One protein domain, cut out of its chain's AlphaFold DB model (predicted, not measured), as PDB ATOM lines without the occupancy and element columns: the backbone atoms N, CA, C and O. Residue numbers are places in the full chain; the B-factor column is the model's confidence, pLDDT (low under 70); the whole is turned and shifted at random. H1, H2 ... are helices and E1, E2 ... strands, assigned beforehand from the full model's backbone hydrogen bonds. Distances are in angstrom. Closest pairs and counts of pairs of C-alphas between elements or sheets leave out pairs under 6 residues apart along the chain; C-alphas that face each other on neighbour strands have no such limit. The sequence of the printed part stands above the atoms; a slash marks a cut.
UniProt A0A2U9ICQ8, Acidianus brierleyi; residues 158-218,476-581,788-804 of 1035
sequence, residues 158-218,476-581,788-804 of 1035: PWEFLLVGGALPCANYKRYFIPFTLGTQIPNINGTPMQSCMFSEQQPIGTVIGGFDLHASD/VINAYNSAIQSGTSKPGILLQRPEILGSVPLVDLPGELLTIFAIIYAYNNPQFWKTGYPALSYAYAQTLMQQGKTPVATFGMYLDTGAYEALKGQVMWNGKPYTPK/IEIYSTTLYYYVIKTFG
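What this domain is: This is residues 158 to 218, 476 to 581 and 788 to 804 of the 1035 residues of a protein of Acidianus brierleyi (UniProt A0A2U9ICQ8). An uneven cluster of mostly short helices and long loops is gathered round H7 in the middle, with H5 and H6 toward one end of the long axis and H8 and H9 toward the other. A small sheet, E1 and E2, lies with H1 and H2 to one side of H7, and H10 lies to another. The printed part has 184 residues with ten named helices and two named strands, in the order E1 H1 H2 E2 H3 H4 H5 H6 H7 H8 H9 H10; the class is mostly helix, and the sheet is parallel. It is compact, with a radius of gyration of the C-alphas of 16.4 A and spans of 51 by 35 by 33 A.

Where its parts are: E1, residues 161 to 165, is 13.1 A long and begins at C-alpha 161 (-29.200, -28.584, -34.428). H1 is residues 167 to 172, H2 174 to 184 with 14.9 A, E2 189 to 191, H3 194 to 199, and H4 202 to 209 with 10.4 A. H5, residues 476 to 485, is 14.1 A long, and H6 is residues 498 to 501. H7, residues 512 to 523, measures 15.2 A from C-alpha 512 (-20.132, -16.515, -11.689). H8, residues 536 to 546, is 15.3 A long, and H9 is residues 563 to 567. H10, residues 793 to 803, is 14.5 A long and ends at C-alpha 803 (-33.199, -30.191, -8.542).

How they stand to each other: E1 and E2 are parallel at 15 degrees, with N 190 and O 163 2.7 A apart, within hydrogen-bond range. With H1 and H2 between them they form a strand-helix-strand unit, two parallel neighbour strands joined through helices, with a right-handed crossover. The closest C-alphas of H1 and E2, Cys 170 and Gly 191, are 5.1 A apart. H3 and H4 meet only through their link. H4 and H7 only just touch, with 3 pairs of C-alphas within 8 A, by residue 512 of H7 alone; the closest C-alphas, Gly 206 and Glu 512, are 6.0 A apart. H6 touches H7, closest C-alphas Leu 501 and Phe 517 at 6.8 A, and H5, Ile 500 and Tyr 480 at 6.0 A. H7 and H10 are close but not clearly touching, Ile 520 and Tyr 798 at 8.0 A between C-alphas, at a shallow tilt of 23 degrees, the same way. H8 touches H9, closest C-alphas Leu 536 and Ala 563 at 6.8 A. Every O i to N i+4 pair is within hydrogen-bond range in H1, H5, H8 and H9; the counts are 6 of 7 in H2, 1 of 2 in H3, 3 of 4 in H4, 7 of 8 in H7 and 5 of 7 in H10, and H6 is too short for such a pair.

The domain as a whole: The C-alphas farthest apart, Gln 485 and Lys 568, are 52.1 A apart. Residues 219 to 475 and 582 to 787 are not printed, with C-alpha gaps of 14.9 A and 43.4 A. The links H5 to H6, H7 to H8 and H8 to H9 are long. Mean pLDDT of the printed part is 88.4; residues 166 to 172, 192 to 193, 196 to 197 and 213 to 217 are under 70.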
ATOM      1  N   PRO A 158     -34.426 -25.527 -35.270       94.25
ATOM      2  CA  PRO A 158     -33.310 -24.930 -34.527       94.25
ATOM      3  C   PRO A 158     -32.861 -25.740 -33.301       94.25
ATOM      4  O   PRO A 158     -31.668 -25.888 -33.057       94.25
ATOM      5  N   TRP A 159     -33.797 -26.339 -32.558       94.25
ATOM      6  CA  TRP A 159     -33.456 -27.215 -31.432       94.25
ATOM      7  C   TRP A 159     -32.915 -28.580 -31.874       94.25
ATOM      8  O   TRP A 159     -32.247 -29.237 -31.103       94.25
ATOM      9  N   GLU A 160     -33.114 -29.027 -33.110       95.38
ATOM     10  CA  GLU A 160     -32.546 -30.294 -33.603       95.38
ATOM     11  C   GLU A 160     -31.106 -30.130 -34.124       95.38
ATOM     12  O   GLU A 160     -30.506 -31.086 -34.625       95.38
ATOM     13  N   PHE A 161     -30.552 -28.924 -34.016       93.75
ATOM     14  CA  PHE A 161     -29.200 -28.584 -34.428       93.75
ATOM     15  C   PHE A 161     -28.252 -28.637 -33.222       93.75
ATOM     16  O   PHE A 161     -28.553 -28.061 -32.178       93.75
ATOM     17  N   LEU A 162     -27.108 -29.314 -33.356       91.25
ATOM     18  CA  LEU A 162     -26.040 -29.346 -32.352       91.25
ATOM     19  C   LEU A 162     -24.808 -28.598 -32.859       91.25
ATOM     20  O   LEU A 162     -24.221 -28.963 -33.877       91.25
ATOM     21  N   LEU A 163     -24.369 -27.588 -32.114       88.50
ATOM     22  CA  LEU A 163     -23.083 -26.941 -32.356       88.50
ATOM     23  C   LEU A 163     -22.012 -27.646 -31.535       88.50
ATOM     24  O   LEU A 163     -22.030 -27.577 -30.314       88.50
ATOM     25  N   VAL A 164     -21.078 -28.327 -32.189       83.81
ATOM     26  CA  VAL A 164     -19.990 -29.055 -31.527       83.81
ATOM     27  C   VAL A 164     -18.700 -28.263 -31.674       83.81
ATOM     28  O   VAL A 164     -18.354 -27.806 -32.754       83.81
ATOM     29  N   GLY A 165     -17.950 -28.073 -30.598       71.19
ATOM     30  CA  GLY A 165     -16.712 -27.306 -30.681       71.19
ATOM     31  C   GLY A 165     -15.724 -27.658 -29.588       71.19
ATOM     32  O   GLY A 165     -16.119 -27.965 -28.476       71.19
ATOM     33  N   GLY A 166     -14.436 -27.615 -29.926       61.47
ATOM     34  CA  GLY A 166     -13.320 -27.929 -29.031       61.47
ATOM     35  C   GLY A 166     -12.970 -26.820 -28.022       61.47
ATOM     36  O   GLY A 166     -13.633 -25.784 -27.939       61.47
ATOM     37  N   ALA A 167     -11.803 -26.973 -27.378       53.62
ATOM     38  CA  ALA A 167     -11.158 -25.958 -26.529       53.62
ATOM     39  C   ALA A 167     -11.054 -24.559 -27.187       53.62
ATOM     40  O   ALA A 167     -11.050 -23.534 -26.507       53.62
ATOM     41  N   LEU A 168     -10.948 -24.511 -28.523       54.56
ATOM     42  CA  LEU A 168     -10.846 -23.272 -29.295       54.56
ATOM     43  C   LEU A 168     -12.204 -22.542 -29.390       54.56
ATOM     44  O   LEU A 168     -12.262 -21.396 -28.943       54.56
ATOM     45  N   PRO A 169     -13.298 -23.165 -29.874       46.22
ATOM     46  CA  PRO A 169     -14.663 -22.637 -29.751       46.22
ATOM     47  C   PRO A 169     -15.067 -22.213 -28.346       46.22
ATOM     48  O   PRO A 169     -15.574 -21.103 -28.172       46.22
ATOM     49  N   CYS A 170     -14.829 -23.069 -27.346       53.44
ATOM     50  CA  CYS A 170     -15.402 -22.870 -26.019       53.44
ATOM     51  C   CYS A 170     -14.748 -21.717 -25.241       53.44
ATOM     52  O   CYS A 170     -15.441 -21.000 -24.526       53.44
ATOM     53  N   ALA A 171     -13.443 -21.486 -25.415       56.09
ATOM     54  CA  ALA A 171     -12.721 -20.410 -24.735       56.09
ATOM     55  C   ALA A 171     -12.637 -19.134 -25.577       56.09
ATOM     56  O   ALA A 171     -12.934 -18.033 -25.117       56.09
ATOM     57  N   ASN A 172     -12.235 -19.288 -26.841       60.59
ATOM     58  CA  ASN A 172     -11.712 -18.178 -27.634       60.59
ATOM     59  C   ASN A 172     -12.754 -17.556 -28.556       60.59
ATOM     60  O   ASN A 172     -12.496 -16.468 -29.076       60.59
ATOM     61  N   TYR A 173     -13.883 -18.239 -28.767       72.12
ATOM     62  CA  TYR A 173     -14.934 -17.804 -29.678       72.12
ATOM     63  C   TYR A 173     -16.303 -17.644 -29.003       72.12
ATOM     64  O   TYR A 173     -17.297 -17.449 -29.697       72.12
ATOM     65  N   LYS A 174     -16.378 -17.645 -27.661       73.56
ATOM     66  CA  LYS A 174     -17.641 -17.499 -26.905       73.56
ATOM     67  C   LYS A 174     -18.479 -16.291 -27.340       73.56
ATOM     68  O   LYS A 174     -19.690 -16.392 -27.480       73.56
ATOM     69  N   ARG A 175     -17.827 -15.168 -27.648       76.81
ATOM     70  CA  ARG A 175     -18.460 -13.931 -28.142       76.81
ATOM     71  C   ARG A 175     -18.999 -14.007 -29.575       76.81
ATOM     72  O   ARG A 175     -19.682 -13.092 -30.003       76.81
ATOM     73  N   TYR A 176     -18.715 -15.091 -30.291       81.88
ATOM     74  CA  TYR A 176     -19.311 -15.403 -31.590       81.88
ATOM     75  C   TYR A 176     -20.373 -16.497 -31.427       81.88
ATOM     76  O   TYR A 176     -21.512 -16.323 -31.840       81.88
ATOM     77  N   PHE A 177     -20.062 -17.587 -30.719       82.69
ATOM     78  CA  PHE A 177     -20.991 -18.710 -30.546       82.69
ATOM     79  C   PHE A 177     -22.211 -18.396 -29.678       82.69
ATOM     80  O   PHE A 177     -23.316 -18.825 -30.013       82.69
ATOM     81  N   ILE A 178     -22.041 -17.644 -28.581       85.88
ATOM     82  CA  ILE A 178     -23.177 -17.246 -27.741       85.88
ATOM     83  C   ILE A 178     -24.144 -16.408 -28.576       85.88
ATOM     84  O   ILE A 178     -25.278 -16.848 -28.740       85.88
ATOM     85  N   PRO A 179     -23.744 -15.286 -29.204       90.75
ATOM     86  CA  PRO A 179     -24.664 -14.568 -30.074       90.75
ATOM     87  C   PRO A 179     -25.225 -15.403 -31.223       90.75
ATOM     88  O   PRO A 179     -26.388 -15.220 -31.569       90.75
ATOM     89  N   PHE A 180     -24.447 -16.329 -31.794       91.44
ATOM     90  CA  PHE A 180     -24.930 -17.187 -32.874       91.44
ATOM     91  C   PHE A 180     -26.113 -18.033 -32.416       91.44
ATOM     92  O   PHE A 180     -27.150 -18.031 -33.071       91.44
ATOM     93  N   THR A 181     -26.018 -18.698 -31.265       91.38
ATOM     94  CA  THR A 181     -27.147 -19.469 -30.719       91.38
ATOM     95  C   THR A 181     -28.358 -18.618 -30.395       91.38
ATOM     96  O   THR A 181     -29.464 -18.950 -30.814       91.38
ATOM     97  N   LEU A 182     -28.159 -17.490 -29.711       92.25
ATOM     98  CA  LEU A 182     -29.254 -16.600 -29.334       92.25
ATOM     99  C   LEU A 182     -29.911 -15.960 -30.571       92.25
ATOM    100  O   LEU A 182     -31.123 -15.775 -30.595       92.25
ATOM    101  N   GLY A 183     -29.148 -15.668 -31.626       93.50
ATOM    102  CA  GLY A 183     -29.653 -15.127 -32.888       93.50
ATOM    103  C   GLY A 183     -30.387 -16.158 -33.743       93.50
ATOM    104  O   GLY A 183     -31.496 -15.905 -34.206       93.50
ATOM    105  N   THR A 184     -29.803 -17.347 -33.897       94.62
ATOM    106  CA  THR A 184     -30.353 -18.447 -34.714       94.62
ATOM    107  C   THR A 184     -31.393 -19.298 -33.984       94.62
ATOM    108  O   THR A 184     -32.018 -20.161 -34.596       94.62
ATOM    109  N   GLN A 185     -31.607 -19.050 -32.687       94.69
ATOM    110  CA  GLN A 185     -32.510 -19.812 -31.816       94.69
ATOM    111  C   GLN A 185     -32.120 -21.295 -31.673       94.69
ATOM    112  O   GLN A 185     -32.984 -22.140 -31.440       94.69
ATOM    113  N   ILE A 186     -30.825 -21.609 -31.806       93.50
ATOM    114  CA  ILE A 186     -30.252 -22.947 -31.600       93.50
ATOM    115  C   ILE A 186     -29.782 -23.052 -30.140       93.50
ATOM    116  O   ILE A 186     -28.718 -22.532 -29.821       93.50
ATOM    117  N   PRO A 187     -30.514 -23.717 -29.230       92.31
ATOM    118  CA  PRO A 187     -30.169 -23.753 -27.809       92.31
ATOM    119  C   PRO A 187     -29.013 -24.705 -27.466       92.31
ATOM    120  O   PRO A 187     -28.583 -24.750 -26.313       92.31
ATOM    121  N   ASN A 188     -28.514 -25.486 -28.431       90.62
ATOM    122  CA  ASN A 188     -27.591 -26.586 -28.158       90.62
ATOM    123  C   ASN A 188     -26.174 -26.294 -28.639       90.62
ATOM    124  O   ASN A 188     -25.869 -26.343 -29.834       90.62
ATOM    125  N   ILE A 189     -25.296 -26.073 -27.667       85.56
ATOM    126  CA  ILE A 189     -23.850 -26.032 -27.857       85.56
ATOM    127  C   ILE A 189     -23.243 -27.148 -27.020       85.56
ATOM    128  O   ILE A 189     -23.518 -27.243 -25.830       85.56
ATOM    129  N   ASN A 190     -22.360 -27.927 -27.621       83.31
ATOM    130  CA  ASN A 190     -21.529 -28.912 -26.956       83.31
ATOM    131  C   ASN A 190     -20.081 -28.436 -27.098       83.31
ATOM    132  O   ASN A 190     -19.393 -28.738 -28.077       83.31
ATOM    133  N   GLY A 191     -19.645 -27.622 -26.141       72.88
ATOM    134  CA  GLY A 191     -18.295 -27.076 -26.101       72.88
ATOM    135  C   GLY A 191     -17.369 -28.073 -25.432       72.88
ATOM    136  O   GLY A 191     -17.095 -27.953 -24.257       72.88
ATOM    137  N   THR A 192     -16.903 -29.100 -26.111       67.06
ATOM    138  CA  THR A 192     -16.004 -30.095 -25.529       67.06
ATOM    139  C   THR A 192     -14.594 -29.497 -25.358       67.06
ATOM    140  O   THR A 192     -14.033 -29.021 -26.338       67.06
ATOM    141  N   PRO A 193     -13.952 -29.491 -24.172       58.69
ATOM    142  CA  PRO A 193     -14.241 -30.295 -22.982       58.69
ATOM    143  C   PRO A 193     -14.860 -29.537 -21.794       58.69
ATOM    144  O   PRO A 193     -14.512 -29.824 -20.658       58.69
ATOM    145  N   MET A 194     -15.726 -28.548 -21.994       71.50
ATOM    146  CA  MET A 194     -16.273 -27.664 -20.950       71.50
ATOM    147  C   MET A 194     -16.726 -28.367 -19.670       71.50
ATOM    148  O   MET A 194     -16.488 -27.866 -18.576       71.50
ATOM    149  N   GLN A 195     -17.344 -29.532 -19.782       71.06
ATOM    150  CA  GLN A 195     -17.891 -30.284 -18.656       71.06
ATOM    151  C   GLN A 195     -16.749 -30.832 -17.801       71.06
ATOM    152  O   GLN A 195     -16.641 -30.554 -16.604       71.06
ATOM    153  N   SER A 196     -15.844 -31.544 -18.468       63.59
ATOM    154  CA  SER A 196     -14.717 -32.242 -17.862       63.59
ATOM    155  C   SER A 196     -13.569 -31.300 -17.479       63.59
ATOM    156  O   SER A 196     -12.829 -31.551 -16.539       63.59
ATOM    157  N   CYS A 197     -13.440 -30.175 -18.170       69.06
ATOM    158  CA  CYS A 197     -12.382 -29.193 -17.983       69.06
ATOM    159  C   CYS A 197     -12.820 -28.042 -17.072       69.06
ATOM    160  O   CYS A 197     -12.050 -27.619 -16.227       69.06
ATOM    161  N   MET A 198     -14.029 -27.499 -17.220       73.56
ATOM    162  CA  MET A 198     -14.385 -26.202 -16.630       73.56
ATOM    163  C   MET A 198     -15.442 -26.316 -15.536       73.56
ATOM    164  O   MET A 198     -15.187 -25.956 -14.389       73.56
ATOM    165  N   PHE A 199     -16.620 -26.845 -15.861       78.31
ATOM    166  CA  PHE A 199     -17.779 -26.822 -14.960       78.31
ATOM    167  C   PHE A 199     -17.621 -27.666 -13.709       78.31
ATOM    168  O   PHE A 199     -18.268 -27.427 -12.699       78.31
ATOM    169  N   SER A 200     -16.745 -28.650 -13.757       76.19
ATOM    170  CA  SER A 200     -16.600 -29.587 -12.649       76.19
ATOM    171  C   SER A 200     -15.419 -29.263 -11.749       76.19
ATOM    172  O   SER A 200     -15.336 -29.758 -10.630       76.19
ATOM    173  N   GLU A 201     -14.530 -28.393 -12.232       79.69
ATOM    174  CA  GLU A 201     -13.255 -28.086 -11.593       79.69
ATOM    175  C   GLU A 201     -13.114 -26.591 -11.274       79.69
ATOM    176  O   GLU A 201     -12.712 -26.230 -10.170       79.69
ATOM    177  N   GLN A 202     -13.461 -25.702 -12.207       82.00
ATOM    178  CA  GLN A 202     -13.376 -24.246 -12.029       82.00
ATOM    179  C   GLN A 202     -14.659 -23.656 -11.457       82.00
ATOM    180  O   GLN A 202     -14.592 -22.822 -10.560       82.00
ATOM    181  N   GLN A 203     -15.827 -24.116 -11.913       85.50
ATOM    182  CA  GLN A 203     -17.093 -23.595 -11.393       85.50
ATOM    183  C   GLN A 203     -17.263 -23.771  -9.879       85.50
ATOM    184  O   GLN A 203     -17.713 -22.837  -9.224       85.50
ATOM    185  N   PRO A 204     -16.844 -24.888  -9.261       89.69
ATOM    186  CA  PRO A 204     -16.901 -25.007  -7.812       89.69
ATOM    187  C   PRO A 204     -15.986 -23.998  -7.096       89.69
ATOM    188  O   PRO A 204     -16.405 -23.430  -6.093       89.69
ATOM    189  N   ILE A 205     -14.790 -23.684  -7.621       91.00
ATOM    190  CA  ILE A 205     -13.979 -22.554  -7.111       91.00
ATOM    191  C   ILE A 205     -14.784 -21.253  -7.232       91.00
ATOM    192  O   ILE A 205     -14.863 -20.474  -6.281       91.00
ATOM    193  N   GLY A 206     -15.442 -21.064  -8.374       90.75
ATOM    194  CA  GLY A 206     -16.292 -19.920  -8.665       90.75
ATOM    195  C   GLY A 206     -17.443 -19.697  -7.693       90.75
ATOM    196  O   GLY A 206     -17.631 -18.583  -7.208       90.75
ATOM    197  N   THR A 207     -18.116 -20.769  -7.270       93.06
ATOM    198  CA  THR A 207     -19.165 -20.699  -6.236       93.06
ATOM    199  C   THR A 207     -18.670 -20.209  -4.871       93.06
ATOM    200  O   THR A 207     -19.498 -19.926  -4.010       93.06
ATOM    201  N   VAL A 208     -17.347 -20.123  -4.665       95.81
ATOM    202  CA  VAL A 208     -16.719 -19.566  -3.459       95.81
ATOM    203  C   VAL A 208     -16.185 -18.160  -3.718       95.81
ATOM    204  O   VAL A 208     -16.451 -17.255  -2.937       95.81
ATOM    205  N   ILE A 209     -15.439 -17.940  -4.801       94.38
ATOM    206  CA  ILE A 209     -14.739 -16.662  -5.028       94.38
ATOM    207  C   ILE A 209     -15.418 -15.746  -6.060       94.38
ATOM    208  O   ILE A 209     -14.823 -14.757  -6.468       94.38
ATOM    209  N   GLY A 210     -16.620 -16.069  -6.540       91.12
ATOM    210  CA  GLY A 210     -17.356 -15.310  -7.567       91.12
ATOM    211  C   GLY A 210     -16.693 -15.238  -8.947       91.12
ATOM    212  O   GLY A 210     -17.210 -14.586  -9.848       91.12
ATOM    213  N   GLY A 211     -15.561 -15.909  -9.144       83.12
ATOM    214  CA  GLY A 211     -15.006 -16.128 -10.475       83.12
ATOM    215  C   GLY A 211     -15.814 -17.183 -11.222       83.12
ATOM    216  O   GLY A 211     -16.511 -17.982 -10.623       83.12
ATOM    217  N   PHE A 212     -15.705 -17.231 -12.531       72.69
ATOM    218  CA  PHE A 212     -15.945 -18.419 -13.327       72.69
ATOM    219  C   PHE A 212     -15.405 -18.095 -14.694       72.69
ATOM    220  O   PHE A 212     -16.037 -17.392 -15.483       72.69
ATOM    221  N   ASP A 213     -14.243 -18.650 -14.991       60.53
ATOM    222  CA  ASP A 213     -13.695 -18.429 -16.301       60.53
ATOM    223  C   ASP A 213     -13.411 -19.710 -17.046       60.53
ATOM    224  O   ASP A 213     -12.726 -20.587 -16.532       60.53
ATOM    225  N   LEU A 214     -13.823 -19.674 -18.312       56.69
ATOM    226  CA  LEU A 214     -13.362 -20.410 -19.481       56.69
ATOM    227  C   LEU A 214     -11.828 -20.330 -19.666       56.69
ATOM    228  O   LEU A 214     -11.341 -19.730 -20.620       56.69
ATOM    229  N   HIS A 215     -11.100 -21.041 -18.798       63.66
ATOM    230  CA  HIS A 215      -9.636 -21.185 -18.691       63.66
ATOM    231  C   HIS A 215      -8.888 -20.191 -17.790       63.66
ATOM    232  O   HIS A 215      -7.737 -19.830 -18.062       63.66
ATOM    233  N   ALA A 216      -9.498 -19.894 -16.641       59.53
ATOM    234  CA  ALA A 216      -8.920 -19.111 -15.557       59.53
ATOM    235  C   ALA A 216      -8.360 -17.762 -16.032       59.53
ATOM    236  O   ALA A 216      -7.150 -17.559 -15.986       59.53
ATOM    237  N   SER A 217      -9.266 -16.913 -16.518       67.62
ATOM    238  CA  SER A 217      -9.161 -15.561 -17.070       67.62
ATOM    239  C   SER A 217      -9.714 -14.489 -16.149       67.62
ATOM    240  O   SER A 217      -9.301 -13.340 -16.240       67.62
ATOM    241  N   ASP A 218     -10.555 -14.874 -15.197       80.56
ATOM    242  CA  ASP A 218     -10.980 -13.991 -14.115       80.56
ATOM    243  C   ASP A 218      -9.914 -13.863 -13.035       80.56
ATOM    244  O   ASP A 218      -9.934 -12.911 -12.263       80.56
ATOM    245  N   VAL A 476     -21.421  -4.046 -13.091       96.62
ATOM    246  CA  VAL A 476     -22.484  -4.684 -12.291       96.62
ATOM    247  C   VAL A 476     -22.865  -3.840 -11.075       96.62
ATOM    248  O   VAL A 476     -24.052  -3.684 -10.791       96.62
ATOM    249  N   ILE A 477     -21.893  -3.273 -10.359       96.94
ATOM    250  CA  ILE A 477     -22.154  -2.394  -9.207       96.94
ATOM    251  C   ILE A 477     -22.933  -1.157  -9.646       96.94
ATOM    252  O   ILE A 477     -23.896  -0.771  -8.983       96.94
ATOM    253  N   ASN A 478     -22.537  -0.549 -10.767       96.38
ATOM    254  CA  ASN A 478     -23.233   0.602 -11.328       96.38
ATOM    255  C   ASN A 478     -24.675   0.237 -11.691       96.38
ATOM    256  O   ASN A 478     -25.596   0.911 -11.237       96.38
ATOM    257  N   ALA A 479     -24.878  -0.868 -12.415       97.12
ATOM    258  CA  ALA A 479     -26.205  -1.365 -12.769       97.12
ATOM    259  C   ALA A 479     -27.071  -1.642 -11.530       97.12
ATOM    260  O   ALA A 479     -28.228  -1.223 -11.478       97.12
ATOM    261  N   TYR A 480     -26.504  -2.288 -10.505       97.62
ATOM    262  CA  TYR A 480     -27.198  -2.569  -9.253       97.62
ATOM    263  C   TYR A 480     -27.608  -1.277  -8.546       97.62
ATOM    264  O   TYR A 480     -28.790  -1.058  -8.285       97.62
ATOM    265  N   ASN A 481     -26.656  -0.376  -8.297       97.06
ATOM    266  CA  ASN A 481     -26.914   0.886  -7.610       97.06
ATOM    267  C   ASN A 481     -27.931   1.746  -8.361       97.06
ATOM    268  O   ASN A 481     -28.852   2.272  -7.738       97.06
ATOM    269  N   SER A 482     -27.803   1.859  -9.686       97.44
ATOM    270  CA  SER A 482     -28.759   2.593 -10.513       97.44
ATOM    271  C   SER A 482     -30.158   1.997 -10.413       97.44
ATOM    272  O   SER A 482     -31.097   2.749 -10.171       97.44
ATOM    273  N   ALA A 483     -30.305   0.672 -10.516       97.50
ATOM    274  CA  ALA A 483     -31.611   0.019 -10.458       97.50
ATOM    275  C   ALA A 483     -32.308   0.191  -9.097       97.50
ATOM    276  O   ALA A 483     -33.519   0.428  -9.043       97.50
ATOM    277  N   ILE A 484     -31.544   0.120  -8.000       96.56
ATOM    278  CA  ILE A 484     -32.065   0.375  -6.651       96.56
ATOM    279  C   ILE A 484     -32.454   1.849  -6.484       96.56
ATOM    280  O   ILE A 484     -33.536   2.144  -5.981       96.56
ATOM    281  N   GLN A 485     -31.608   2.784  -6.925       96.56
ATOM    282  CA  GLN A 485     -31.867   4.225  -6.801       96.56
ATOM    283  C   GLN A 485     -33.064   4.685  -7.639       96.56
ATOM    284  O   GLN A 485     -33.834   5.528  -7.183       96.56
ATOM    285  N   SER A 486     -33.252   4.133  -8.843       96.50
ATOM    286  CA  SER A 486     -34.408   4.444  -9.690       96.50
ATOM    287  C   SER A 486     -35.688   3.712  -9.279       96.50
ATOM    288  O   SER A 486     -36.744   3.993  -9.841       96.50
ATOM    289  N   GLY A 487     -35.611   2.759  -8.343       95.44
ATOM    290  CA  GLY A 487     -36.742   1.925  -7.928       95.44
ATOM    291  C   GLY A 487     -37.216   0.935  -8.998       95.44
ATOM    292  O   GLY A 487     -38.322   0.410  -8.896       95.44
ATOM    293  N   THR A 488     -36.403   0.682 -10.029       96.00
ATOM    294  CA  THR A 488     -36.694  -0.334 -11.058       96.00
ATOM    295  C   THR A 488     -36.397  -1.739 -10.549       96.00
ATOM    296  O   THR A 488     -36.955  -2.707 -11.060       96.00
ATOM    297  N   SER A 489     -35.561  -1.844  -9.516       96.75
ATOM    298  CA  SER A 489     -35.343  -3.055  -8.739       96.75
ATOM    299  C   SER A 489     -35.299  -2.736  -7.242       96.75
ATOM    300  O   SER A 489     -35.221  -1.581  -6.822       96.75
ATOM    301  N   LYS A 490     -35.360  -3.781  -6.418       95.44
ATOM    302  CA  LYS A 490     -35.283  -3.721  -4.954       95.44
ATOM    303  C   LYS A 490     -34.024  -4.437  -4.457       95.44
ATOM    304  O   LYS A 490     -33.579  -5.379  -5.119       95.44
ATOM    305  N   PRO A 491     -33.471  -4.069  -3.285       95.75
ATOM    306  CA  PRO A 491     -32.283  -4.729  -2.752       95.75
ATOM    307  C   PRO A 491     -32.457  -6.248  -2.668       95.75
ATOM    308  O   PRO A 491     -33.542  -6.741  -2.341       95.75
ATOM    309  N   GLY A 492     -31.407  -6.994  -2.998       96.56
ATOM    310  CA  GLY A 492     -31.395  -8.453  -2.934       96.56
ATOM    311  C   GLY A 492     -30.116  -9.044  -3.501       96.56
ATOM    312  O   GLY A 492     -29.241  -8.319  -3.969       96.56
ATOM    313  N   ILE A 493     -30.014 -10.369  -3.455       97.62
ATOM    314  CA  ILE A 493     -28.889 -11.085  -4.062       97.62
ATOM    315  C   ILE A 493     -28.996 -11.063  -5.591       97.62
ATOM    316  O   ILE A 493     -30.091 -11.205  -6.140       97.62
ATOM    317  N   LEU A 494     -27.867 -10.932  -6.291       96.88
ATOM    318  CA  LEU A 494     -27.851 -10.761  -7.755       96.88
ATOM    319  C   LEU A 494     -28.456 -11.948  -8.518       96.88
ATOM    320  O   LEU A 494     -29.082 -11.760  -9.559       96.88
ATOM    321  N   LEU A 495     -28.354 -13.155  -7.957       96.00
ATOM    322  CA  LEU A 495     -28.990 -14.368  -8.479       96.00
ATOM    323  C   LEU A 495     -30.513 -14.252  -8.617       96.00
ATOM    324  O   LEU A 495     -31.099 -15.034  -9.344       96.00
ATOM    325  N   GLN A 496     -31.166 -13.330  -7.912       96.81
ATOM    326  CA  GLN A 496     -32.618 -13.130  -7.957       96.81
ATOM    327  C   GLN A 496     -32.990 -11.791  -8.606       96.81
ATOM    328  O   GLN A 496     -34.099 -11.295  -8.401       96.81
ATOM    329  N   ARG A 497     -32.054 -11.180  -9.341       96.69
ATOM    330  CA  ARG A 497     -32.208  -9.876  -9.999       96.69
ATOM    331  C   ARG A 497     -31.823  -9.965 -11.484       96.69
ATOM    332  O   ARG A 497     -30.879  -9.297 -11.920       96.69
ATOM    333  N   PRO A 498     -32.507 -10.813 -12.278       94.88
ATOM    334  CA  PRO A 498     -32.202 -10.991 -13.699       94.88
ATOM    335  C   PRO A 498     -32.290  -9.691 -14.500       94.88
ATOM    336  O   PRO A 498     -31.581  -9.541 -15.489       94.88
ATOM    337  N   GLU A 499     -33.124  -8.745 -14.075       94.88
ATOM    338  CA  GLU A 499     -33.251  -7.420 -14.677       94.88
ATOM    339  C   GLU A 499     -31.978  -6.578 -14.532       94.88
ATOM    340  O   GLU A 499     -31.644  -5.816 -15.437       94.88
ATOM    341  N   ILE A 500     -31.235  -6.749 -13.431       96.81
ATOM    342  CA  ILE A 500     -29.948  -6.076 -13.221       96.81
ATOM    343  C   ILE A 500     -28.886  -6.751 -14.087       96.81
ATOM    344  O   ILE A 500     -28.201  -6.075 -14.854       96.81
ATOM    345  N   LEU A 501     -28.790  -8.084 -14.027       95.12
ATOM    346  CA  LEU A 501     -27.810  -8.840 -14.813       95.12
ATOM    347  C   LEU A 501     -28.011  -8.642 -16.323       95.12
ATOM    348  O   LEU A 501     -27.045  -8.439 -17.050       95.12
ATOM    349  N   GLY A 502     -29.263  -8.631 -16.786       93.06
ATOM    350  CA  GLY A 502     -29.623  -8.426 -18.190       93.06
ATOM    351  C   GLY A 502     -29.423  -6.996 -18.707       93.06
ATOM    352  O   GLY A 502     -29.541  -6.773 -19.910       93.06
ATOM    353  N   SER A 503     -29.123  -6.032 -17.829       93.62
ATOM    354  CA  SER A 503     -28.778  -4.655 -18.218       93.62
ATOM    355  C   SER A 503     -27.294  -4.476 -18.565       93.62
ATOM    356  O   SER A 503     -26.933  -3.516 -19.247       93.62
ATOM    357  N   VAL A 504     -26.443  -5.419 -18.149       94.00
ATOM    358  CA  VAL A 504     -25.011  -5.449 -18.466       94.00
ATOM    359  C   VAL A 504     -24.806  -6.291 -19.732       94.00
ATOM    360  O   VAL A 504     -25.440  -7.341 -19.869       94.00
ATOM    361  N   PRO A 505     -23.935  -5.882 -20.677       91.00
ATOM    362  CA  PRO A 505     -23.615  -6.711 -21.835       91.00
ATOM    363  C   PRO A 505     -23.182  -8.119 -21.414       91.00
ATOM    364  O   PRO A 505     -22.295  -8.281 -20.576       91.00
ATOM    365  N   LEU A 506     -23.798  -9.142 -22.015       87.38
ATOM    366  CA  LEU A 506     -23.708 -10.527 -21.541       87.38
ATOM    367  C   LEU A 506     -22.265 -11.001 -21.332       87.38
ATOM    368  O   LEU A 506     -21.939 -11.525 -20.280       87.38
ATOM    369  N   VAL A 507     -21.376 -10.802 -22.307       85.00
ATOM    370  CA  VAL A 507     -19.995 -11.315 -22.244       85.00
ATOM    371  C   VAL A 507     -19.082 -10.400 -21.410       85.00
ATOM    372  O   VAL A 507     -17.900 -10.707 -21.253       85.00
ATOM    373  N   ASP A 508     -19.587  -9.276 -20.896       87.38
ATOM    374  CA  ASP A 508     -18.896  -8.425 -19.918       87.38
ATOM    375  C   ASP A 508     -19.335  -8.706 -18.472       87.38
ATOM    376  O   ASP A 508     -18.679  -8.223 -17.548       87.38
ATOM    377  N   LEU A 509     -20.381  -9.521 -18.254       90.81
ATOM    378  CA  LEU A 509     -20.697 -10.030 -16.919       90.81
ATOM    379  C   LEU A 509     -19.489 -10.812 -16.366       90.81
ATOM    380  O   LEU A 509     -18.994 -11.727 -17.033       90.81
ATOM    381  N   PRO A 510     -19.002 -10.467 -15.162       90.75
ATOM    382  CA  PRO A 510     -17.831 -11.103 -14.576       90.75
ATOM    383  C   PRO A 510     -18.181 -12.464 -13.965       90.75
ATOM    384  O   PRO A 510     -19.167 -12.596 -13.235       90.75
ATOM    385  N   GLY A 511     -17.333 -13.455 -14.239       87.19
ATOM    386  CA  GLY A 511     -17.312 -14.754 -13.576       87.19
ATOM    387  C   GLY A 511     -18.661 -15.426 -13.356       87.19
ATOM    388  O   GLY A 511     -19.411 -15.682 -14.300       87.19
ATOM    389  N   GLU A 512     -18.960 -15.731 -12.093       90.12
ATOM    390  CA  GLU A 512     -20.132 -16.515 -11.689       90.12
ATOM    391  C   GLU A 512     -21.457 -15.870 -12.141       90.12
ATOM    392  O   GLU A 512     -22.426 -16.570 -12.433       90.12
ATOM    393  N   LEU A 513     -21.509 -14.540 -12.282       93.25
ATOM    394  CA  LEU A 513     -22.716 -13.835 -12.723       93.25
ATOM    395  C   LEU A 513     -23.056 -14.097 -14.196       93.25
ATOM    396  O   LEU A 513     -24.239 -14.200 -14.533       93.25
ATOM    397  N   LEU A 514     -22.050 -14.253 -15.066       89.62
ATOM    398  CA  LEU A 514     -22.269 -14.703 -16.444       89.62
ATOM    399  C   LEU A 514     -22.870 -16.109 -16.443       89.62
ATOM    400  O   LEU A 514     -23.834 -16.371 -17.164       89.62
ATOM    401  N   THR A 515     -22.330 -17.003 -15.616       88.81
ATOM    402  CA  THR A 515     -22.805 -18.385 -15.511       88.81
ATOM    403  C   THR A 515     -24.240 -18.449 -15.029       88.81
ATOM    404  O   THR A 515     -25.066 -19.122 -15.644       88.81
ATOM    405  N   ILE A 516     -24.560 -17.694 -13.978       92.75
ATOM    406  CA  ILE A 516     -25.916 -17.530 -13.460       92.75
ATOM    407  C   ILE A 516     -26.846 -17.056 -14.571       92.75
ATOM    408  O   ILE A 516     -27.862 -17.703 -14.827       92.75
ATOM    409  N   PHE A 517     -26.494 -15.972 -15.269       92.56
ATOM    410  CA  PHE A 517     -27.361 -15.433 -16.308       92.56
ATOM    411  C   PHE A 517     -27.595 -16.438 -17.432       92.56
ATOM    412  O   PHE A 517     -28.734 -16.749 -17.787       92.56
ATOM    413  N   ALA A 518     -26.510 -16.980 -17.972       89.25
ATOM    414  CA  ALA A 518     -26.581 -17.860 -19.117       89.25
ATOM    415  C   ALA A 518     -27.283 -19.183 -18.781       89.25
ATOM    416  O   ALA A 518     -28.150 -19.606 -19.539       89.25
ATOM    417  N   ILE A 519     -26.969 -19.829 -17.657       90.56
ATOM    418  CA  ILE A 519     -27.589 -21.109 -17.290       90.56
ATOM    419  C   ILE A 519     -29.048 -20.898 -16.894       90.56
ATOM    420  O   ILE A 519     -29.932 -21.513 -17.482       90.56
ATOM    421  N   ILE A 520     -29.313 -20.029 -15.919       93.19
ATOM    422  CA  ILE A 520     -30.620 -19.956 -15.254       93.19
ATOM    423  C   ILE A 520     -31.640 -19.233 -16.123       93.19
ATOM    424  O   ILE A 520     -32.779 -19.683 -16.234       93.19
ATOM    425  N   TYR A 521     -31.238 -18.125 -16.747       93.44
ATOM    426  CA  TYR A 521     -32.174 -17.229 -17.423       93.44
ATOM    427  C   TYR A 521     -32.236 -17.418 -18.937       93.44
ATOM    428  O   TYR A 521     -33.252 -17.038 -19.521       93.44
ATOM    429  N   ALA A 522     -31.229 -18.054 -19.553       92.00
ATOM    430  CA  ALA A 522     -31.210 -18.342 -20.990       92.00
ATOM    431  C   ALA A 522     -31.309 -19.845 -21.319       92.00
ATOM    432  O   ALA A 522     -32.355 -20.320 -21.755       92.00
ATOM    433  N   TYR A 523     -30.249 -20.628 -21.120       92.06
ATOM    434  CA  TYR A 523     -30.156 -21.994 -21.654       92.06
ATOM    435  C   TYR A 523     -31.088 -23.001 -20.959       92.06
ATOM    436  O   TYR A 523     -31.686 -23.827 -21.646       92.06
ATOM    437  N   ASN A 524     -31.297 -22.906 -19.642       92.88
ATOM    438  CA  ASN A 524     -32.239 -23.778 -18.919       92.88
ATOM    439  C   ASN A 524     -33.668 -23.213 -18.878       92.88
ATOM    440  O   ASN A 524     -34.565 -23.834 -18.306       92.88
ATOM    441  N   ASN A 525     -33.903 -22.046 -19.481       93.69
ATOM    442  CA  ASN A 525     -35.195 -21.376 -19.462       93.69
ATOM    443  C   ASN A 525     -35.916 -21.534 -20.813       93.69
ATOM    444  O   ASN A 525     -35.616 -20.803 -21.756       93.69
ATOM    445  N   PRO A 526     -36.920 -22.420 -20.937       94.69
ATOM    446  CA  PRO A 526     -37.645 -22.587 -22.196       94.69
ATOM    447  C   PRO A 526     -38.406 -21.330 -22.641       94.69
ATOM    448  O   PRO A 526     -38.685 -21.202 -23.826       94.69
ATOM    449  N   GLN A 527     -38.725 -20.398 -21.733       95.25
ATOM    450  CA  GLN A 527     -39.395 -19.137 -22.085       95.25
ATOM    451  C   GLN A 527     -38.458 -18.133 -22.766       95.25
ATOM    452  O   GLN A 527     -38.928 -17.181 -23.383       95.25
ATOM    453  N   PHE A 528     -37.141 -18.331 -22.659       94.06
ATOM    454  CA  PHE A 528     -36.159 -17.497 -23.345       94.06
ATOM    455  C   PHE A 528     -36.142 -17.766 -24.860       94.06
ATOM    456  O   PHE A 528     -35.925 -16.858 -25.660       94.06
ATOM    457  N   TRP A 529     -36.391 -19.014 -25.264       94.69
ATOM    458  CA  TRP A 529     -36.301 -19.460 -26.652       94.69
ATOM    459  C   TRP A 529     -37.656 -19.363 -27.349       94.69
ATOM    460  O   TRP A 529     -38.643 -19.922 -26.872       94.69
ATOM    461  N   LYS A 530     -37.708 -18.745 -28.539       94.56
ATOM    462  CA  LYS A 530     -38.949 -18.629 -29.339       94.56
ATOM    463  C   LYS A 530     -39.573 -19.987 -29.669       94.56
ATOM    464  O   LYS A 530     -40.780 -20.093 -29.861       94.56
ATOM    465  N   THR A 531     -38.745 -21.024 -29.745       92.81
ATOM    466  CA  THR A 531     -39.153 -22.403 -30.030       92.81
ATOM    467  C   THR A 531     -39.785 -23.099 -28.818       92.81
ATOM    468  O   THR A 531     -40.434 -24.129 -28.984       92.81
ATOM    469  N   GLY A 532     -39.597 -22.571 -27.603       95.25
ATOM    470  CA  GLY A 532     -39.998 -23.213 -26.349       95.25
ATOM    471  C   GLY A 532     -39.124 -24.407 -25.939       95.25
ATOM    472  O   GLY A 532     -39.464 -25.103 -24.978       95.25
ATOM    473  N   TYR A 533     -38.029 -24.677 -26.663       95.69
ATOM    474  CA  TYR A 533     -37.065 -25.732 -26.339       95.69
ATOM    475  C   TYR A 533     -35.854 -25.135 -25.612       95.69
ATOM    476  O   TYR A 533     -35.221 -24.229 -26.153       95.69
ATOM    477  N   PRO A 534     -35.508 -25.635 -24.416       94.81
ATOM    478  CA  PRO A 534     -34.287 -25.255 -23.719       94.81
ATOM    479  C   PRO A 534     -33.081 -26.005 -24.306       94.81
ATOM    480  O   PRO A 534     -33.211 -26.820 -25.231       94.81
ATOM    481  N   ALA A 535     -31.907 -25.777 -23.719       92.75
ATOM    482  CA  ALA A 535     -30.734 -26.600 -23.965       92.75
ATOM    483  C   ALA A 535     -31.038 -28.082 -23.696       92.75
ATOM    484  O   ALA A 535     -31.734 -28.444 -22.740       92.75
ATOM    485  N   LEU A 536     -30.482 -28.947 -24.539       92.56
ATOM    486  CA  LEU A 536     -30.711 -30.385 -24.495       92.56
ATOM    487  C   LEU A 536     -30.308 -31.012 -23.153       92.56
ATOM    488  O   LEU A 536     -31.015 -31.887 -22.651       92.56
ATOM    489  N   SER A 537     -29.227 -30.530 -22.540       90.25
ATOM    490  CA  SER A 537     -28.774 -30.979 -21.220       90.25
ATOM    491  C   SER A 537     -29.833 -30.767 -20.138       90.25
ATOM    492  O   SER A 537     -30.082 -31.662 -19.329       90.25
ATOM    493  N   TYR A 538     -30.527 -29.628 -20.163       93.12
ATOM    494  CA  TYR A 538     -31.622 -29.349 -19.242       93.12
ATOM    495  C   TYR A 538     -32.836 -30.241 -19.509       93.12
ATOM    496  O   TYR A 538     -33.404 -30.805 -18.573       93.12
ATOM    497  N   ALA A 539     -33.213 -30.435 -20.778       94.31
ATOM    498  CA  ALA A 539     -34.291 -31.359 -21.135       94.31
ATOM    499  C   ALA A 539     -33.995 -32.794 -20.657       94.31
ATOM    500  O   ALA A 539     -34.887 -33.493 -20.165       94.31
ATOM    501  N   TYR A 540     -32.733 -33.224 -20.733       93.69
ATOM    502  CA  TYR A 540     -32.316 -34.521 -20.215       93.69
ATOM    503  C   TYR A 540     -32.358 -34.591 -18.684       93.69
ATOM    504  O   TYR A 540     -32.907 -35.552 -18.140       93.69
ATOM    505  N   ALA A 541     -31.882 -33.560 -17.977       92.69
ATOM    506  CA  ALA A 541     -31.997 -33.477 -16.520       92.69
ATOM    507  C   ALA A 541     -33.463 -33.589 -16.055       92.69
ATOM    508  O   ALA A 541     -33.767 -34.375 -15.156       92.69
ATOM    509  N   GLN A 542     -34.389 -32.895 -16.726       92.25
ATOM    510  CA  GLN A 542     -35.828 -33.003 -16.462       92.25
ATOM    511  C   GLN A 542     -36.370 -34.409 -16.753       92.25
ATOM    512  O   GLN A 542     -37.163 -34.940 -15.976       92.25
ATOM    513  N   THR A 543     -35.912 -35.043 -17.836       93.44
ATOM    514  CA  THR A 543     -36.298 -36.422 -18.166       93.44
ATOM    515  C   THR A 543     -35.876 -37.399 -17.062       93.44
ATOM    516  O   THR A 543     -36.667 -38.252 -16.662       93.44
ATOM    517  N   LEU A 544     -34.664 -37.262 -16.516       93.00
ATOM    518  CA  LEU A 544     -34.202 -38.081 -15.391       93.00
ATOM    519  C   LEU A 544     -35.040 -37.847 -14.130       93.00
ATOM    520  O   LEU A 544     -35.459 -38.814 -13.495       93.00
ATOM    521  N   MET A 545     -35.358 -36.593 -13.806       92.94
ATOM    522  CA  MET A 545     -36.207 -36.274 -12.653       92.94
ATOM    523  C   MET A 545     -37.608 -36.881 -12.778       92.94
ATOM    524  O   MET A 545     -38.117 -37.454 -11.816       92.94
ATOM    525  N   GLN A 546     -38.213 -36.831 -13.968       92.44
ATOM    526  CA  GLN A 546     -39.507 -37.472 -14.237       92.44
ATOM    527  C   GLN A 546     -39.453 -39.000 -14.082       92.44
ATOM    528  O   GLN A 546     -40.460 -39.623 -13.757       92.44
ATOM    529  N   GLN A 547     -38.276 -39.606 -14.268       93.25
ATOM    530  CA  GLN A 547     -38.020 -41.029 -14.021       93.25
ATOM    531  C   GLN A 547     -37.674 -41.342 -12.551       93.25
ATOM    532  O   GLN A 547     -37.366 -42.491 -12.239       93.25
ATOM    533  N   GLY A 548     -37.682 -40.350 -11.653       94.00
ATOM    534  CA  GLY A 548     -37.271 -40.512 -10.255       94.00
ATOM    535  C   GLY A 548     -35.758 -40.680 -10.059       94.00
ATOM    536  O   GLY A 548     -35.333 -41.201  -9.029       94.00
ATOM    537  N   LYS A 549     -34.942 -40.277 -11.040       94.56
ATOM    538  CA  LYS A 549     -33.473 -40.348 -11.004       94.56
ATOM    539  C   LYS A 549     -32.858 -39.004 -10.617       94.56
ATOM    540  O   LYS A 549     -33.486 -37.956 -10.764       94.56
ATOM    541  N   THR A 550     -31.608 -39.025 -10.155       94.00
ATOM    542  CA  THR A 550     -30.835 -37.799  -9.923       94.00
ATOM    543  C   THR A 550     -30.586 -37.093 -11.264       94.00
ATOM    544  O   THR A 550     -30.171 -37.751 -12.221       94.00
ATOM    545  N   PRO A 551     -30.817 -35.776 -11.372       93.00
ATOM    546  CA  PRO A 551     -30.463 -35.033 -12.574       93.00
ATOM    547  C   PRO A 551     -28.942 -34.965 -12.757       93.00
ATOM    548  O   PRO A 551     -28.173 -35.076 -11.802       93.00
ATOM    549  N   VAL A 552     -28.514 -34.771 -14.002       89.50
ATOM    550  CA  VAL A 552     -27.099 -34.649 -14.369       89.50
ATOM    551  C   VAL A 552     -26.790 -33.243 -14.852       89.50
ATOM    552  O   VAL A 552     -27.650 -32.591 -15.445       89.50
ATOM    553  N   ALA A 553     -25.554 -32.805 -14.614       87.19
ATOM    554  CA  ALA A 553     -25.043 -31.506 -15.026       87.19
ATOM    555  C   ALA A 553     -25.966 -30.317 -14.655       87.19
ATOM    556  O   ALA A 553     -26.216 -29.422 -15.464       87.19
ATOM    557  N   THR A 554     -26.500 -30.327 -13.426       89.06
ATOM    558  CA  THR A 554     -27.515 -29.380 -12.929       89.06
ATOM    559  C   THR A 554     -27.069 -27.923 -12.931       89.06
ATOM    560  O   THR A 554     -27.912 -27.022 -12.929       89.06
ATOM    561  N   PHE A 555     -25.760 -27.676 -12.960       89.12
ATOM    562  CA  PHE A 555     -25.202 -26.335 -13.052       89.12
ATOM    563  C   PHE A 555     -23.996 -26.287 -13.991       89.12
ATOM    564  O   PHE A 555     -22.870 -25.996 -13.589       89.12
ATOM    565  N   GLY A 556     -24.248 -26.565 -15.272       83.31
ATOM    566  CA  GLY A 556     -23.274 -26.316 -16.326       83.31
ATOM    567  C   GLY A 556     -23.881 -25.819 -17.633       83.31
ATOM    568  O   GLY A 556     -25.088 -25.887 -17.856       83.31
ATOM    569  N   MET A 557     -23.018 -25.294 -18.501       78.38
ATOM    570  CA  MET A 557     -23.374 -24.757 -19.812       78.38
ATOM    571  C   MET A 557     -22.539 -25.433 -20.908       78.38
ATOM    572  O   MET A 557     -21.476 -25.992 -20.647       78.38
ATOM    573  N   TYR A 558     -23.015 -25.384 -22.148       78.94
ATOM    574  CA  TYR A 558     -22.350 -26.003 -23.304       78.94
ATOM    575  C   TYR A 558     -22.048 -27.499 -23.130       78.94
ATOM    576  O   TYR A 558     -21.014 -28.005 -23.571       78.94
ATOM    577  N   LEU A 559     -22.921 -28.184 -22.399       80.31
ATOM    578  CA  LEU A 559     -22.745 -29.562 -21.977       80.31
ATOM    579  C   LEU A 559     -23.063 -30.512 -23.137       80.31
ATOM    580  O   LEU A 559     -24.037 -30.313 -23.850       80.31
ATOM    581  N   ASP A 560     -22.278 -31.571 -23.294       82.12
ATOM    582  CA  ASP A 560     -22.564 -32.669 -24.223       82.12
ATOM    583  C   ASP A 560     -23.611 -33.651 -23.665       82.12
ATOM    584  O   ASP A 560     -24.156 -34.493 -24.383       82.12
ATOM    585  N   THR A 561     -23.898 -33.533 -22.369       86.81
ATOM    586  CA  THR A 561     -24.881 -34.317 -21.635       86.81
ATOM    587  C   THR A 561     -26.254 -34.292 -22.303       86.81
ATOM    588  O   THR A 561     -26.813 -33.228 -22.558       86.81
ATOM    589  N   GLY A 562     -26.817 -35.475 -22.565       89.62
ATOM    590  CA  GLY A 562     -28.116 -35.631 -23.213       89.62
ATOM    591  C   GLY A 562     -28.048 -35.771 -24.734       89.62
ATOM    592  O   GLY A 562     -29.007 -36.269 -25.316       89.62
ATOM    593  N   ALA A 563     -26.946 -35.401 -25.403       90.94
ATOM    594  CA  ALA A 563     -26.836 -35.500 -26.864       90.94
ATOM    595  C   ALA A 563     -26.870 -36.949 -27.368       90.94
ATOM    596  O   ALA A 563     -27.590 -37.268 -28.317       90.94
ATOM    597  N   TYR A 564     -26.135 -37.844 -26.710       90.81
ATOM    598  CA  TYR A 564     -26.131 -39.262 -27.059       90.81
ATOM    599  C   TYR A 564     -27.447 -39.949 -26.660       90.81
ATOM    600  O   TYR A 564     -27.999 -40.762 -27.402       90.81
ATOM    601  N   GLU A 565     -28.000 -39.594 -25.502       92.62
ATOM    602  CA  GLU A 565     -29.276 -40.108 -25.002       92.62
ATOM    603  C   GLU A 565     -30.450 -39.706 -25.897       92.62
ATOM    604  O   GLU A 565     -31.338 -40.514 -26.169       92.62
ATOM    605  N   ALA A 566     -30.424 -38.483 -26.415       94.06
ATOM    606  CA  ALA A 566     -31.401 -37.961 -27.352       94.06
ATOM    607  C   ALA A 566     -31.478 -38.769 -28.654       94.06
ATOM    608  O   ALA A 566     -32.575 -39.058 -29.138       94.06
ATOM    609  N   LEU A 567     -30.330 -39.193 -29.192       92.56
ATOM    610  CA  LEU A 567     -30.279 -40.069 -30.369       92.56
ATOM    611  C   LEU A 567     -30.832 -41.465 -30.092       92.56
ATOM    612  O   LEU A 567     -31.440 -42.074 -30.968       92.56
ATOM    613  N   LYS A 568     -30.697 -41.951 -28.855       91.12
ATOM    614  CA  LYS A 568     -31.341 -43.191 -28.397       91.12
ATOM    615  C   LYS A 568     -32.844 -43.022 -28.122       91.12
ATOM    616  O   LYS A 568     -33.477 -43.968 -27.659       91.12
ATOM    617  N   GLY A 569     -33.416 -41.835 -28.349       92.19
ATOM    618  CA  GLY A 569     -34.819 -41.525 -28.052       92.19
ATOM    619  C   GLY A 569     -35.126 -41.435 -26.555       92.19
ATOM    620  O   GLY A 569     -36.276 -41.594 -26.153       92.19
ATOM    621  N   GLN A 570     -34.108 -41.220 -25.716       92.81
ATOM    622  CA  GLN A 570     -34.231 -41.227 -24.253       92.81
ATOM    623  C   GLN A 570     -34.486 -39.840 -23.657       92.81
ATOM    624  O   GLN A 570     -34.673 -39.743 -22.447       92.81
ATOM    625  N   VAL A 571     -34.485 -38.782 -24.471       95.31
ATOM    626  CA  VAL A 571     -34.748 -37.404 -24.035       95.31
ATOM    627  C   VAL A 571     -36.076 -36.939 -24.612       95.31
ATOM    628  O   VAL A 571     -36.284 -36.967 -25.827       95.31
ATOM    629  N   MET A 572     -36.970 -36.495 -23.729       91.88
ATOM    630  CA  MET A 572     -38.306 -36.033 -24.092       91.88
ATOM    631  C   MET A 572     -38.486 -34.574 -23.683       91.88
ATOM    632  O   MET A 572     -38.082 -34.165 -22.597       91.88
ATOM    633  N   TRP A 573     -39.155 -33.793 -24.528       94.50
ATOM    634  CA  TRP A 573     -39.584 -32.437 -24.200       94.50
ATOM    635  C   TRP A 573     -41.025 -32.222 -24.658       94.50
ATOM    636  O   TRP A 573     -41.364 -32.484 -25.811       94.50
ATOM    637  N   ASN A 574     -41.903 -31.796 -23.743       91.25
ATOM    638  CA  ASN A 574     -43.338 -31.610 -24.005       91.25
ATOM    639  C   ASN A 574     -44.004 -32.814 -24.708       91.25
ATOM    640  O   ASN A 574     -44.804 -32.658 -25.631       91.25
ATOM    641  N   GLY A 575     -43.643 -34.033 -24.288       87.44
ATOM    642  CA  GLY A 575     -44.186 -35.282 -24.833       87.44
ATOM    643  C   GLY A 575     -43.657 -35.677 -26.218       87.44
ATOM    644  O   GLY A 575     -44.121 -36.673 -26.769       87.44
ATOM    645  N   LYS A 576     -42.689 -34.942 -26.780       91.00
ATOM    646  CA  LYS A 576     -42.041 -35.256 -28.062       91.00
ATOM    647  C   LYS A 576     -40.570 -35.642 -27.861       91.00
ATOM    648  O   LYS A 576     -39.931 -35.084 -26.968       91.00
ATOM    649  N   PRO A 577     -40.021 -36.560 -28.677       91.94
ATOM    650  CA  PRO A 577     -38.588 -36.829 -28.685       91.94
ATOM    651  C   PRO A 577     -37.799 -35.570 -29.036       91.94
ATOM    652  O   PRO A 577     -38.118 -34.879 -30.005       91.94
ATOM    653  N   TYR A 578     -36.770 -35.281 -28.250       95.25
ATOM    654  CA  TYR A 578     -35.815 -34.222 -28.539       95.25
ATOM    655  C   TYR A 578     -34.603 -34.878 -29.206       95.25
ATOM    656  O   TYR A 578     -33.686 -35.292 -28.512       95.25
ATOM    657  N   THR A 579     -34.605 -35.003 -30.538       93.81
ATOM    658  CA  THR A 579     -33.574 -35.749 -31.286       93.81
ATOM    659  C   THR A 579     -32.781 -34.835 -32.229       93.81
ATOM    660  O   THR A 579     -33.361 -34.280 -33.163       93.81
ATOM    661  N   PRO A 580     -31.459 -34.698 -32.028       95.06
ATOM    662  CA  PRO A 580     -30.559 -34.055 -32.977       95.06
ATOM    663  C   PRO A 580     -30.621 -34.657 -34.382       95.06
ATOM    664  O   PRO A 580     -30.620 -35.876 -34.536       95.06
ATOM    665  N   LYS A 581     -30.607 -33.804 -35.409       97.00
ATOM    666  CA  LYS A 581     -30.565 -34.203 -36.827       97.00
ATOM    667  C   LYS A 581     -29.346 -33.670 -37.566       97.00
ATOM    668  O   LYS A 581     -28.860 -34.331 -38.483       97.00
ATOM    669  N   ILE A 788     -17.063 -13.301  -0.586       98.25
ATOM    670  CA  ILE A 788     -16.563 -14.670  -0.744       98.25
ATOM    671  C   ILE A 788     -17.531 -15.641  -0.042       98.25
ATOM    672  O   ILE A 788     -17.883 -15.467   1.127       98.25
ATOM    673  N   GLU A 789     -17.976 -16.671  -0.746       97.94
ATOM    674  CA  GLU A 789     -19.049 -17.575  -0.344       97.94
ATOM    675  C   GLU A 789     -18.510 -18.924   0.152       97.94
ATOM    676  O   GLU A 789     -18.449 -19.913  -0.573       97.94
ATOM    677  N   ILE A 790     -18.153 -18.989   1.440       98.31
ATOM    678  CA  ILE A 790     -17.893 -20.272   2.119       98.31
ATOM    679  C   ILE A 790     -19.152 -21.152   2.066       98.31
ATOM    680  O   ILE A 790     -19.069 -22.358   1.845       98.31
ATOM    681  N   TYR A 791     -20.321 -20.524   2.215       98.25
ATOM    682  CA  TYR A 791     -21.621 -21.105   1.895       98.25
ATOM    683  C   TYR A 791     -22.087 -20.618   0.515       98.25
ATOM    684  O   TYR A 791     -22.286 -19.419   0.348       98.25
ATOM    685  N   SER A 792     -22.312 -21.499  -0.459       97.62
ATOM    686  CA  SER A 792     -22.771 -21.101  -1.794       97.62
ATOM    687  C   SER A 792     -24.279 -20.863  -1.837       97.62
ATOM    688  O   SER A 792     -25.092 -21.783  -1.698       97.62
ATOM    689  N   THR A 793     -24.657 -19.620  -2.115       96.75
ATOM    690  CA  THR A 793     -26.051 -19.230  -2.335       96.75
ATOM    691  C   THR A 793     -26.579 -19.717  -3.684       96.75
ATOM    692  O   THR A 793     -27.742 -20.113  -3.761       96.75
ATOM    693  N   THR A 794     -25.736 -19.799  -4.718       96.38
ATOM    694  CA  THR A 794     -26.102 -20.385  -6.018       96.38
ATOM    695  C   THR A 794     -26.542 -21.842  -5.885       96.38
ATOM    696  O   THR A 794     -27.611 -22.218  -6.378       96.38
ATOM    697  N   LEU A 795     -25.761 -22.663  -5.172       97.00
ATOM    698  CA  LEU A 795     -26.110 -24.070  -4.962       97.00
ATOM    699  C   LEU A 795     -27.417 -24.214  -4.175       97.00
ATOM    700  O   LEU A 795     -28.223 -25.089  -4.480       97.00
ATOM    701  N   TYR A 796     -27.675 -23.335  -3.207       97.25
ATOM    702  CA  TYR A 796     -28.910 -23.390  -2.433       97.25
ATOM    703  C   TYR A 796     -30.141 -22.890  -3.211       97.25
ATOM    704  O   TYR A 796     -31.090 -23.651  -3.412       97.25
ATOM    705  N   TYR A 797     -30.157 -21.628  -3.655       96.25
ATOM    706  CA  TYR A 797     -31.368 -21.001  -4.208       96.25
ATOM    707  C   TYR A 797     -31.696 -21.425  -5.635       96.25
ATOM    708  O   TYR A 797     -32.852 -21.289  -6.030       96.25
ATOM    709  N   TYR A 798     -30.720 -21.922  -6.397       95.81
ATOM    710  CA  TYR A 798     -30.979 -22.493  -7.714       95.81
ATOM    711  C   TYR A 798     -30.909 -24.015  -7.668       95.81
ATOM    712  O   TYR A 798     -31.937 -24.674  -7.798       95.81
ATOM    713  N   VAL A 799     -29.726 -24.592  -7.430       95.75
ATOM    714  CA  VAL A 799     -29.528 -26.032  -7.657       95.75
ATOM    715  C   VAL A 799     -30.424 -26.875  -6.746       95.75
ATOM    716  O   VAL A 799     -31.206 -27.682  -7.239       95.75
ATOM    717  N   ILE A 800     -30.394 -26.658  -5.431       95.94
ATOM    718  CA  ILE A 800     -31.204 -27.431  -4.479       95.94
ATOM    719  C   ILE A 800     -32.697 -27.144  -4.650       95.94
ATOM    720  O   ILE A 800     -33.504 -28.074  -4.632       95.94
ATOM    721  N   LYS A 801     -33.088 -25.878  -4.832       93.69
ATOM    722  CA  LYS A 801     -34.503 -25.504  -5.005       93.69
ATOM    723  C   LYS A 801     -35.112 -26.050  -6.300       93.69
ATOM    724  O   LYS A 801     -36.300 -26.358  -6.304       93.69
ATOM    725  N   THR A 802     -34.326 -26.182  -7.366       93.62
ATOM    726  CA  THR A 802     -34.792 -26.692  -8.664       93.62
ATOM    727  C   THR A 802     -34.666 -28.211  -8.779       93.62
ATOM    728  O   THR A 802     -35.563 -28.851  -9.319       93.62
ATOM    729  N   PHE A 803     -33.582 -28.799  -8.268       93.94
ATOM    730  CA  PHE A 803     -33.199 -30.191  -8.542       93.94
ATOM    731  C   PHE A 803     -33.184 -31.103  -7.306       93.94
ATOM    732  O   PHE A 803     -33.011 -32.315  -7.446       93.94
ATOM    733  N   GLY A 804     -33.390 -30.556  -6.107       93.38
ATOM    734  CA  GLY A 804     -33.316 -31.288  -4.845       93.38
ATOM    735  C   GLY A 804     -31.900 -31.373  -4.268       93.38
ATOM    736  O   GLY A 804     -30.909 -30.985  -4.888       93.38
TER     737      GLY A 804